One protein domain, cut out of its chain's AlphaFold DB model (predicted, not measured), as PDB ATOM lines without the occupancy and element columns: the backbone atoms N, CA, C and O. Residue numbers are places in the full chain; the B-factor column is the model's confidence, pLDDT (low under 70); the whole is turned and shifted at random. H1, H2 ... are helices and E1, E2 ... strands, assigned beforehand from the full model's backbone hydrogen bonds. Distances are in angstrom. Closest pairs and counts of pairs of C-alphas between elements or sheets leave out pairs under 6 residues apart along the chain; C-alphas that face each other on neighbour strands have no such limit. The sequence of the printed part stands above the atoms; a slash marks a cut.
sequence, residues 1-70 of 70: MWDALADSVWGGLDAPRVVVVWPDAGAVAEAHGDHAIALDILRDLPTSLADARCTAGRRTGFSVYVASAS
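What this domain is: This is residues 1 to 70 of the 70 residues of the protein "Barstar domain-containing protein" of Streptomyces sp. WAC00288 (UniProt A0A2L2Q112). Long helix H3 packs over a ribbon of two parallel strands, E1 and E2, mainly on E2; H1 lies side by side with H3, and small H2 sits near one end. The 70 printed residues hold H1, E1, H2, H3, E2, a mixed class, only just compact, close to loose: radius of gyration 13.0 A, spans 39 by 20 by 18 A.

How they stand to each other: From H1, residues 2 to 10, look to H3, residues 34 to 50: they touch, closest at C-alphas 2 and 38, 6.5 A, at a shallow tilt of 13 degrees, the same way. E1, residues 17 to 22, is parallel to E2, residues 61 to 66; find N 18 and O 61, 2.8 A. H2, residues 26 to 29, touches H3 only at the corner, closest at C-alphas 29 and 35, 5.2 A. C-alphas 46 and 62, the closest of H3 and E2, are 5.1 A apart. E1, H2, H3 and E2 make a strand-helix-strand unit, parallel strands joined through helices, with a right-handed crossover. Within hydrogen-bond range are every O i to N i+4 pair of H1 and 11 of 13 in H3; H2 is too short for one.

Where its parts are: Find H1 beginning at C-alpha 2 (139.909, 94.172, 123.287); H3 runs 25.1 A, and E2 16.8 A to C-alpha 66 (131.323, 83.379, 130.702).

The domain as a whole: The printed part has no cut and no long link; pLDDT is under 70 in 21 residues, among them 26 to 33.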
ATOM      1  N   MET A   1     143.867  95.174 122.050       65.38
ATOM      2  CA  MET A   1     143.260  93.974 121.417       65.38
ATOM      3  C   MET A   1     141.761  93.943 121.674       65.38
ATOM      4  O   MET A   1     141.007  93.842 120.718       65.38
ATOM      5  N   TRP A   2     141.327  94.101 122.927       75.62
ATOM      6  CA  TRP A   2     139.909  94.172 123.287       75.62
ATOM      7  C   TRP A   2     139.159  95.375 122.689       75.62
ATOM      8  O   TRP A   2     137.997  95.227 122.324       75.62
ATOM      9  N   ASP A   3     139.834  96.505 122.460       77.25
ATOM     10  CA  ASP A   3     139.235  97.653 121.755       77.25
ATOM     11  C   ASP A   3     138.846  97.313 120.311       77.25
ATOM     12  O   ASP A   3     137.781  97.694 119.852       77.25
ATOM     13  N   ALA A   4     139.650  96.504 119.613       81.81
ATOM     14  CA  ALA A   4     139.334  96.078 118.248       81.81
ATOM     15  C   ALA A   4     138.105  95.151 118.198       81.81
ATOM     16  O   ALA A   4     137.350  95.162 117.222       81.81
ATOM     17  N   LEU A   5     137.883  94.355 119.254       78.88
ATOM     18  CA  LEU A   5     136.648  93.584 119.412       78.88
ATOM     19  C   LEU A   5     135.461  94.528 119.630       78.88
ATOM     20  O   LEU A   5     134.447  94.378 118.956       78.88
ATOM     21  N   ALA A   6     135.597  95.505 120.530       79.12
ATOM     22  CA  ALA A   6     134.560  96.501 120.774       79.12
ATOM     23  C   ALA A   6     134.210  97.275 119.490       79.12
ATOM     24  O   ALA A   6     133.033  97.350 119.137       79.12
ATOM     25  N   ASP A   7     135.209  97.742 118.740       82.25
ATOM     26  CA  ASP A   7     135.041  98.426 117.452       82.25
ATOM     27  C   ASP A   7     134.332  97.546 116.420       82.25
ATOM     28  O   ASP A   7     133.463  98.022 115.694       82.25
ATOM     29  N   SER A   8     134.647  96.248 116.373       80.56
ATOM     30  CA  SER A   8     133.987  95.304 115.458       80.56
ATOM     31  C   SER A   8     132.515  95.092 115.815       80.56
ATOM     32  O   SER A   8     131.665  94.960 114.936       80.56
ATOM     33  N   VAL A   9     132.192  95.072 117.108       78.50
ATOM     34  CA  VAL A   9     130.810  94.946 117.579       78.50
ATOM     35  C   VAL A   9     130.026  96.238 117.311       78.50
ATOM     36  O   VAL A   9     128.892  96.170 116.835       78.50
ATOM     37  N   TRP A  10     130.634  97.405 117.547       75.19
ATOM     38  CA  TRP A  10     130.042  98.725 117.294       75.19
ATOM     39  C   TRP A  10     129.894  99.069 115.814       75.19
ATOM     40  O   TRP A  10     128.891  99.659 115.418       75.19
ATOM     41  N   GLY A  11     130.860  98.667 114.991       71.62
ATOM     42  CA  GLY A  11     130.814  98.800 113.536       71.62
ATOM     43  C   GLY A  11     129.727  97.945 112.884       71.62
ATOM     44  O   GLY A  11     129.475  98.088 111.691       71.62
ATOM     45  N   GLY A  12     129.060  97.097 113.671       64.62
ATOM     46  CA  GLY A  12     128.080  96.144 113.200       64.62
ATOM     47  C   GLY A  12     128.780  94.903 112.675       64.62
ATOM     48  O   GLY A  12     129.116  94.805 111.499       64.62
ATOM     49  N   LEU A  13     128.896  93.885 113.530       63.25
ATOM     50  CA  LEU A  13     128.733  92.527 113.021       63.25
ATOM     51  C   LEU A  13     127.407  92.539 112.256       63.25
ATOM     52  O   LEU A  13     126.417  93.014 112.810       63.25
ATOM     53  N   ASP A  14     127.397  92.106 110.996       64.94
ATOM     54  CA  ASP A  14     126.246  92.198 110.081       64.94
ATOM     55  C   ASP A  14     125.131  91.202 110.485       64.94
ATOM     56  O   ASP A  14     124.709  90.316 109.744       64.94
ATOM     57  N   ALA A  15     124.730  91.271 111.754       67.81
ATOM     58  CA  ALA A  15     123.938  90.312 112.488       67.81
ATOM     59  C   ALA A  15     123.058  91.061 113.508       67.81
ATOM     60  O   ALA A  15     123.558  91.823 114.336       67.81
ATOM     61  N   PRO A  16     121.739  90.803 113.534       71.94
ATOM     62  CA  PRO A  16     120.819  91.453 114.470       71.94
ATOM     63  C   PRO A  16     121.007  90.989 115.926       71.94
ATOM     64  O   PRO A  16     120.473  91.601 116.859       71.94
ATOM     65  N   ARG A  17     121.731  89.881 116.136       78.25
ATOM     66  CA  ARG A  17     122.026  89.317 117.451       78.25
ATOM     67  C   ARG A  17     123.397  88.647 117.464       78.25
ATOM     68  O   ARG A  17     123.704  87.859 116.576       78.25
ATOM     69  N   VAL A  18     124.166  88.912 118.510       82.56
ATOM     70  CA  VAL A  18     125.507  88.374 118.742       82.56
ATOM     71  C   VAL A  18     125.538  87.712 120.114       82.56
ATOM     72  O   VAL A  18     125.043  88.264 121.098       82.56
ATOM     73  N   VAL A  19     126.122  86.516 120.175       83.69
ATOM     74  CA  VAL A  19     126.362  85.794 121.427       83.69
ATOM     75  C   VAL A  19     127.847  85.482 121.522       83.69
ATOM     76  O   VAL A  19     128.400  84.841 120.631       83.69
ATOM     77  N   VAL A  20     128.480  85.923 122.606       85.12
ATOM     78  CA  VAL A  20     129.858  85.561 122.949       85.12
ATOM     79  C   VAL A  20     129.813  84.442 123.982       85.12
ATOM     80  O   VAL A  20     129.197  84.596 125.035       85.12
ATOM     81  N   VAL A  21     130.458  83.316 123.679       87.62
ATOM     82  CA  VAL A  21     130.565  82.160 124.578       87.62
ATOM     83  C   VAL A  21     132.030  81.971 124.944       87.62
ATOM     84  O   VAL A  21     132.853  81.700 124.073       87.62
ATOM     85  N   TRP A  22     132.341  82.093 126.231       86.50
ATOM     86  CA  TRP A  22     133.672  81.877 126.783       86.50
ATOM     87  C   TRP A  22     133.621  80.748 127.826       86.50
ATOM     88  O   TRP A  22     133.364  81.010 129.001       86.50
ATOM     89  N   PRO A  23     133.802  79.481 127.406       77.38
ATOM     90  CA  PRO A  23     133.551  78.313 128.253       77.38
ATOM     91  C   PRO A  23     134.685  77.976 129.239       77.38
ATOM     92  O   PRO A  23     134.485  77.140 130.113       77.38
ATOM     93  N   ASP A  24     135.851  78.613 129.113       77.25
ATOM     94  CA  ASP A  24     136.994  78.442 130.016       77.25
ATOM     95  C   ASP A  24     137.719  79.782 130.213       77.25
ATOM     96  O   ASP A  24     138.741  80.082 129.590       77.25
ATOM     97  N   ALA A  25     137.131  80.654 131.035       74.62
ATOM     98  CA  ALA A  25     137.753  81.931 131.383       74.62
ATOM     99  C   ALA A  25     138.908  81.789 132.390       74.62
ATOM    100  O   ALA A  25     139.699  82.720 132.548       74.62
ATOM    101  N   GLY A  26     139.049  80.616 133.024       69.81
ATOM    102  CA  GLY A  26     140.068  80.354 134.042       69.81
ATOM    103  C   GLY A  26     141.490  80.514 133.503       69.81
ATOM    104  O   GLY A  26     142.314  81.172 134.132       69.81
ATOM    105  N   ALA A  27     141.750  80.026 132.287       66.31
ATOM    106  CA  ALA A  27     143.065  80.127 131.649       66.31
ATOM    107  C   ALA A  27     143.546  81.575 131.423       66.31
ATOM    108  O   ALA A  27     144.749  81.828 131.391       66.31
ATOM    109  N   VAL A  28     142.629  82.537 131.274       63.72
ATOM    110  CA  VAL A  28     142.979  83.959 131.105       63.72
ATOM    111  C   VAL A  28     143.013  84.687 132.443       63.72
ATOM    112  O   VAL A  28     143.776  85.637 132.576       63.72
ATOM    113  N   ALA A  29     142.286  84.219 133.461       63.84
ATOM    114  CA  ALA A  29     142.413  84.735 134.827       63.84
ATOM    115  C   ALA A  29     143.841  84.582 135.390       63.84
ATOM    116  O   ALA A  29     144.303  85.444 136.140       63.84
ATOM    117  N   GLU A  30     144.550  83.529 134.973       63.59
ATOM    118  CA  GLU A  30     145.968  83.272 135.273       63.59
ATOM    119  C   GLU A  30     146.916  84.279 134.581       63.59
ATOM    120  O   GLU A  30     148.011  84.558 135.069       63.59
ATOM    121  N   ALA A  31     146.489  84.882 133.465       63.53
ATOM    122  CA  ALA A  31     147.204  85.961 132.792       63.53
ATOM    123  C   ALA A  31     146.827  87.307 133.439       63.53
ATOM    124  O   ALA A  31     145.897  88.001 133.022       63.53
ATOM    125  N   HIS A  32     147.530  87.654 134.521       60.94
ATOM    126  CA  HIS A  32     147.272  88.853 135.321       60.94
ATOM    127  C   HIS A  32     147.074  90.130 134.473       60.94
ATOM    128  O   HIS A  32     147.968  90.544 133.740       60.94
ATOM    129  N   GLY A  33     145.915  90.786 134.630       66.75
ATOM    130  CA  GLY A  33     145.588  92.097 134.041       66.75
ATOM    131  C   GLY A  33     144.607  92.047 132.865       66.75
ATOM    132  O   GLY A  33     143.592  92.743 132.892       66.75
ATOM    133  N   ASP A  34     144.840  91.175 131.882       73.88
ATOM    134  CA  ASP A  34     144.038  91.136 130.646       73.88
ATOM    135  C   ASP A  34     142.627  90.574 130.866       73.88
ATOM    136  O   ASP A  34     141.676  90.993 130.204       73.88
ATOM    137  N   HIS A  35     142.468  89.678 131.843       76.06
ATOM    138  CA  HIS A  35     141.172  89.104 132.206       76.06
ATOM    139  C   HIS A  35     140.178  90.141 132.742       76.06
ATOM    140  O   HIS A  35     139.007  90.128 132.372       76.06
ATOM    141  N   ALA A  36     140.636  91.053 133.606       80.44
ATOM    142  CA  ALA A  36     139.770  92.075 134.192       80.44
ATOM    143  C   ALA A  36     139.271  93.050 133.117       80.44
ATOM    144  O   ALA A  36     138.074  93.311 133.030       80.44
ATOM    145  N   ILE A  37     140.176  93.488 132.235       83.50
ATOM    146  CA  ILE A  37     139.857  94.373 131.108       83.50
ATOM    147  C   ILE A  37     138.855  93.702 130.158       83.50
ATOM    148  O   ILE A  37     137.878  94.325 129.742       83.50
ATOM    149  N   ALA A  38     139.060  92.419 129.846       83.25
ATOM    150  CA  ALA A  38     138.146  91.654 129.004       83.25
ATOM    151  C   ALA A  38     136.735  91.577 129.607       83.25
ATOM    152  O   ALA A  38     135.746  91.789 128.904       83.25
ATOM    153  N   LEU A  39     136.635  91.299 130.911       83.88
ATOM    154  CA  LEU A  39     135.352  91.226 131.607       83.88
ATOM    155  C   LEU A  39     134.647  92.581 131.675       83.88
ATOM    156  O   LEU A  39     133.430  92.618 131.497       83.88
ATOM    157  N   ASP A  40     135.376  93.670 131.907       86.69
ATOM    158  CA  ASP A  40     134.794  95.013 131.958       86.69
ATOM    159  C   ASP A  40     134.196  95.405 130.601       86.69
ATOM    160  O   ASP A  40     133.035  95.809 130.531       86.69
ATOM    161  N   ILE A  41     134.926  95.170 129.506       86.31
ATOM    162  CA  ILE A  41     134.438  95.434 128.144       86.31
ATOM    163  C   ILE A  41     133.221  94.559 127.814       86.31
ATOM    164  O   ILE A  41     132.201  95.057 127.334       86.31
ATOM    165  N   LEU A  42     133.289  93.255 128.097       85.62
ATOM    166  CA  LEU A  42     132.195  92.323 127.806       85.62
ATOM    167  C   LEU A  42     130.938  92.577 128.655       85.62
ATOM    168  O   LEU A  42     129.840  92.230 128.221       85.62
ATOM    169  N   ARG A  43     131.071  93.179 129.844       84.56
ATOM    170  CA  ARG A  43     129.934  93.602 130.683       84.56
ATOM    171  C   ARG A  43     129.305  94.909 130.216       84.56
ATOM    172  O   ARG A  43     128.091  95.055 130.347       84.56
ATOM    173  N   ASP A  44     130.098  95.834 129.682       87.25
ATOM    174  CA  ASP A  44     129.593  97.131 129.226       87.25
ATOM    175  C   ASP A  44     128.859  97.036 127.878       87.25
ATOM    176  O   ASP A  44     127.767  97.585 127.714       87.25
ATOM    177  N   LEU A  45     129.395  96.247 126.938       84.62
ATOM    178  CA  LEU A  45     128.861  96.116 125.577       84.62
ATOM    179  C   LEU A  45     127.350  95.797 125.495       84.62
ATOM    180  O   LEU A  45     126.662  96.484 124.737       84.62
ATOM    181  N   PRO A  46     126.780  94.827 126.245       84.31
ATOM    182  CA  PRO A  46     125.339  94.563 126.222       84.31
ATOM    183  C   PRO A  46     124.488  95.790 126.564       84.31
ATOM    184  O   PRO A  46     123.461  96.027 125.929       84.31
ATOM    185  N   THR A  47     124.913  96.568 127.562       82.56
ATOM    186  CA  THR A  47     124.187  97.754 128.030       82.56
ATOM    187  C   THR A  47     124.277  98.863 126.990       82.56
ATOM    188  O   THR A  47     123.257  99.426 126.588       82.56
ATOM    189  N   SER A  48     125.485  99.121 126.497       81.12
ATOM    190  CA  SER A  48     125.754 100.213 125.567       81.12
ATOM    191  C   SER A  48     125.123  99.970 124.183       81.12
ATOM    192  O   SER A  48     124.589 100.902 123.584       81.12
ATOM    193  N   LEU A  49     125.062  98.719 123.705       78.62
ATOM    194  CA  LEU A  49     124.393  98.344 122.443       78.62
ATOM    195  C   LEU A  49     122.860  98.278 122.544       78.62
ATOM    196  O   LEU A  49     122.158  98.373 121.533       78.62
ATOM    197  N   ALA A  50     122.316  98.107 123.748       77.06
ATOM    198  CA  ALA A  50     120.876  98.188 123.977       77.06
ATOM    199  C   ALA A  50     120.378  99.645 124.039       77.06
ATOM    200  O   ALA A  50     119.197  99.907 123.759       77.06
ATOM    201  N   ASP A  51     121.257 100.600 124.369       77.69
ATOM    202  CA  ASP A  51     120.917 102.020 124.403       77.69
ATOM    203  C   ASP A  51     120.712 102.579 122.982       77.69
ATOM    204  O   ASP A  51     121.611 102.648 122.139       77.69
ATOM    205  N   ALA A  52     119.484 103.027 122.713       71.44
ATOM    206  CA  ALA A  52     119.118 103.639 121.440       71.44
ATOM    207  C   ALA A  52     119.806 104.991 121.191       71.44
ATOM    208  O   ALA A  52     119.906 105.403 120.036       71.44
ATOM    209  N   ARG A  53     120.275 105.672 122.247       75.62
ATOM    210  CA  ARG A  53     121.032 106.928 122.139       75.62
ATOM    211  C   ARG A  53     122.423 106.691 121.564       75.62
ATOM    212  O   ARG A  53     122.913 107.529 120.817       75.62
ATOM    213  N   CYS A  54     123.017 105.541 121.874       69.88
ATOM    214  CA  CYS A  54     124.352 105.169 121.417       69.88
ATOM    215  C   CYS A  54     124.331 104.483 120.041       69.88
ATOM    216  O   CYS A  54     125.295 104.569 119.293       69.88
ATOM    217  N   THR A  55     123.218 103.838 119.675       69.12
ATOM    218  CA  THR A  55     123.109 102.997 118.465       69.12
ATOM    219  C   THR A  55     122.353 103.630 117.290       69.12
ATOM    220  O   THR A  55     121.979 102.937 116.342       69.12
ATOM    221  N   ALA A  56     122.076 104.939 117.335       68.81
ATOM    222  CA  ALA A  56     121.318 105.654 116.297       68.81
ATOM    223  C   ALA A  56     119.994 104.948 115.897       68.81
ATOM    224  O   ALA A  56     119.573 104.977 114.740       68.81
ATOM    225  N   GLY A  57     119.348 104.274 116.859       65.88
ATOM    226  CA  GLY A  57     118.102 103.520 116.669       65.88
ATOM    227  C   GLY A  57     118.246 102.069 116.185       65.88
ATOM    228  O   GLY A  57     117.253 101.341 116.207       65.88
ATOM    229  N   ARG A  58     119.445 101.605 115.801       68.94
ATOM    230  CA  ARG A  58     119.710 100.207 115.409       68.94
ATOM    231  C   ARG A  58     120.295  99.410 116.572       68.94
ATOM    232  O   ARG A  58     121.501  99.244 116.697       68.94
ATOM    233  N   ARG A  59     119.410  98.894 117.421       72.62
ATOM    234  CA  ARG A  59     119.805  98.049 118.554       72.62
ATOM    235  C   ARG A  59     120.301  96.688 118.072       72.62
ATOM    236  O   ARG A  59     119.571  95.990 117.369       72.62
ATOM    237  N   THR A  60     121.476  96.288 118.538       74.31
ATOM    238  CA  THR A  60     122.007  94.932 118.354       74.31
ATOM    239  C   THR A  60     121.791  94.150 119.640       74.31
ATOM    240  O   THR A  60     122.208  94.577 120.714       74.31
ATOM    241  N   GLY A  61     121.130  92.993 119.556       78.06
ATOM    242  CA  GLY A  61     121.016  92.113 120.717       78.06
ATOM    243  C   GLY A  61     122.371  91.482 121.016       78.06
ATOM    244  O   GLY A  61     122.817  90.646 120.242       78.06
ATOM    245  N   PHE A  62     123.022  91.852 122.115       81.94
ATOM    246  CA  PHE A  62     124.327  91.310 122.491       81.94
ATOM    247  C   PHE A  62     124.224  90.576 123.829       81.94
ATOM    248  O   PHE A  62     123.607  91.066 124.775       81.94
ATOM    249  N   SER A  63     124.773  89.370 123.913       84.81
ATOM    250  CA  SER A  63     124.770  88.572 125.143       84.81
ATOM    251  C   SER A  63     126.104  87.871 125.325       84.81
ATOM    252  O   SER A  63     126.688  87.378 124.362       84.81
ATOM    253  N   VAL A  64     126.570  87.809 126.569       84.50
ATOM    254  CA  VAL A  64     127.844  87.179 126.922       84.50
ATOM    255  C   VAL A  64     127.586  86.079 127.939       84.50
ATOM    256  O   VAL A  64     126.954  86.309 128.968       84.50
ATOM    257  N   TYR A  65     128.094  84.889 127.646       86.00
ATOM    258  CA  TYR A  65     128.164  83.770 128.571       86.00
ATOM    259  C   TYR A  65     129.630  83.508 128.909       86.00
ATOM    260  O   TYR A  65     130.418  83.167 128.026       86.00
ATOM    261  N   VAL A  66     129.983  83.664 130.183       83.50
ATOM    262  CA  VAL A  66     131.323  83.379 130.702       83.50
ATOM    263  C   VAL A  66     131.203  82.247 131.711       83.50
ATOM    264  O   VAL A  66     130.521  82.401 132.726       83.50
ATOM    265  N   ALA A  67     131.852  81.120 131.438       81.44
ATOM    266  CA  ALA A  67     132.017  80.049 132.407       81.44
ATOM    267  C   ALA A  67     133.407  80.154 133.044       81.44
ATOM    268  O   ALA A  67     134.421  80.280 132.355       81.44
ATOM    269  N   SER A  68     133.443  80.106 134.375       65.69
ATOM    270  CA  SER A  68     134.681  79.857 135.110       65.69
ATOM    271  C   SER A  68     134.901  78.351 135.164       65.69
ATOM    272  O   SER A  68     133.946  77.612 135.421       65.69
ATOM    273  N   ALA A  69     136.138  77.901 134.947       61.62
ATOM    274  CA  ALA A  69     136.513  76.523 135.242       61.62
ATOM    275  C   ALA A  69     136.144  76.192 136.702       61.62
ATOM    276  O   ALA A  69     136.246  77.059 137.579       61.62
ATOM    277  N   SER A  70     135.615  74.981 136.906       55.62
ATOM    278  CA  SER A  70     135.163  74.446 138.202       55.62
ATOM    279  C   SER A  70     136.323  73.951 139.052       55.62
ATOM    280  O   SER A  70     137.285  73.419 138.455       55.62
TER     281      SER A  70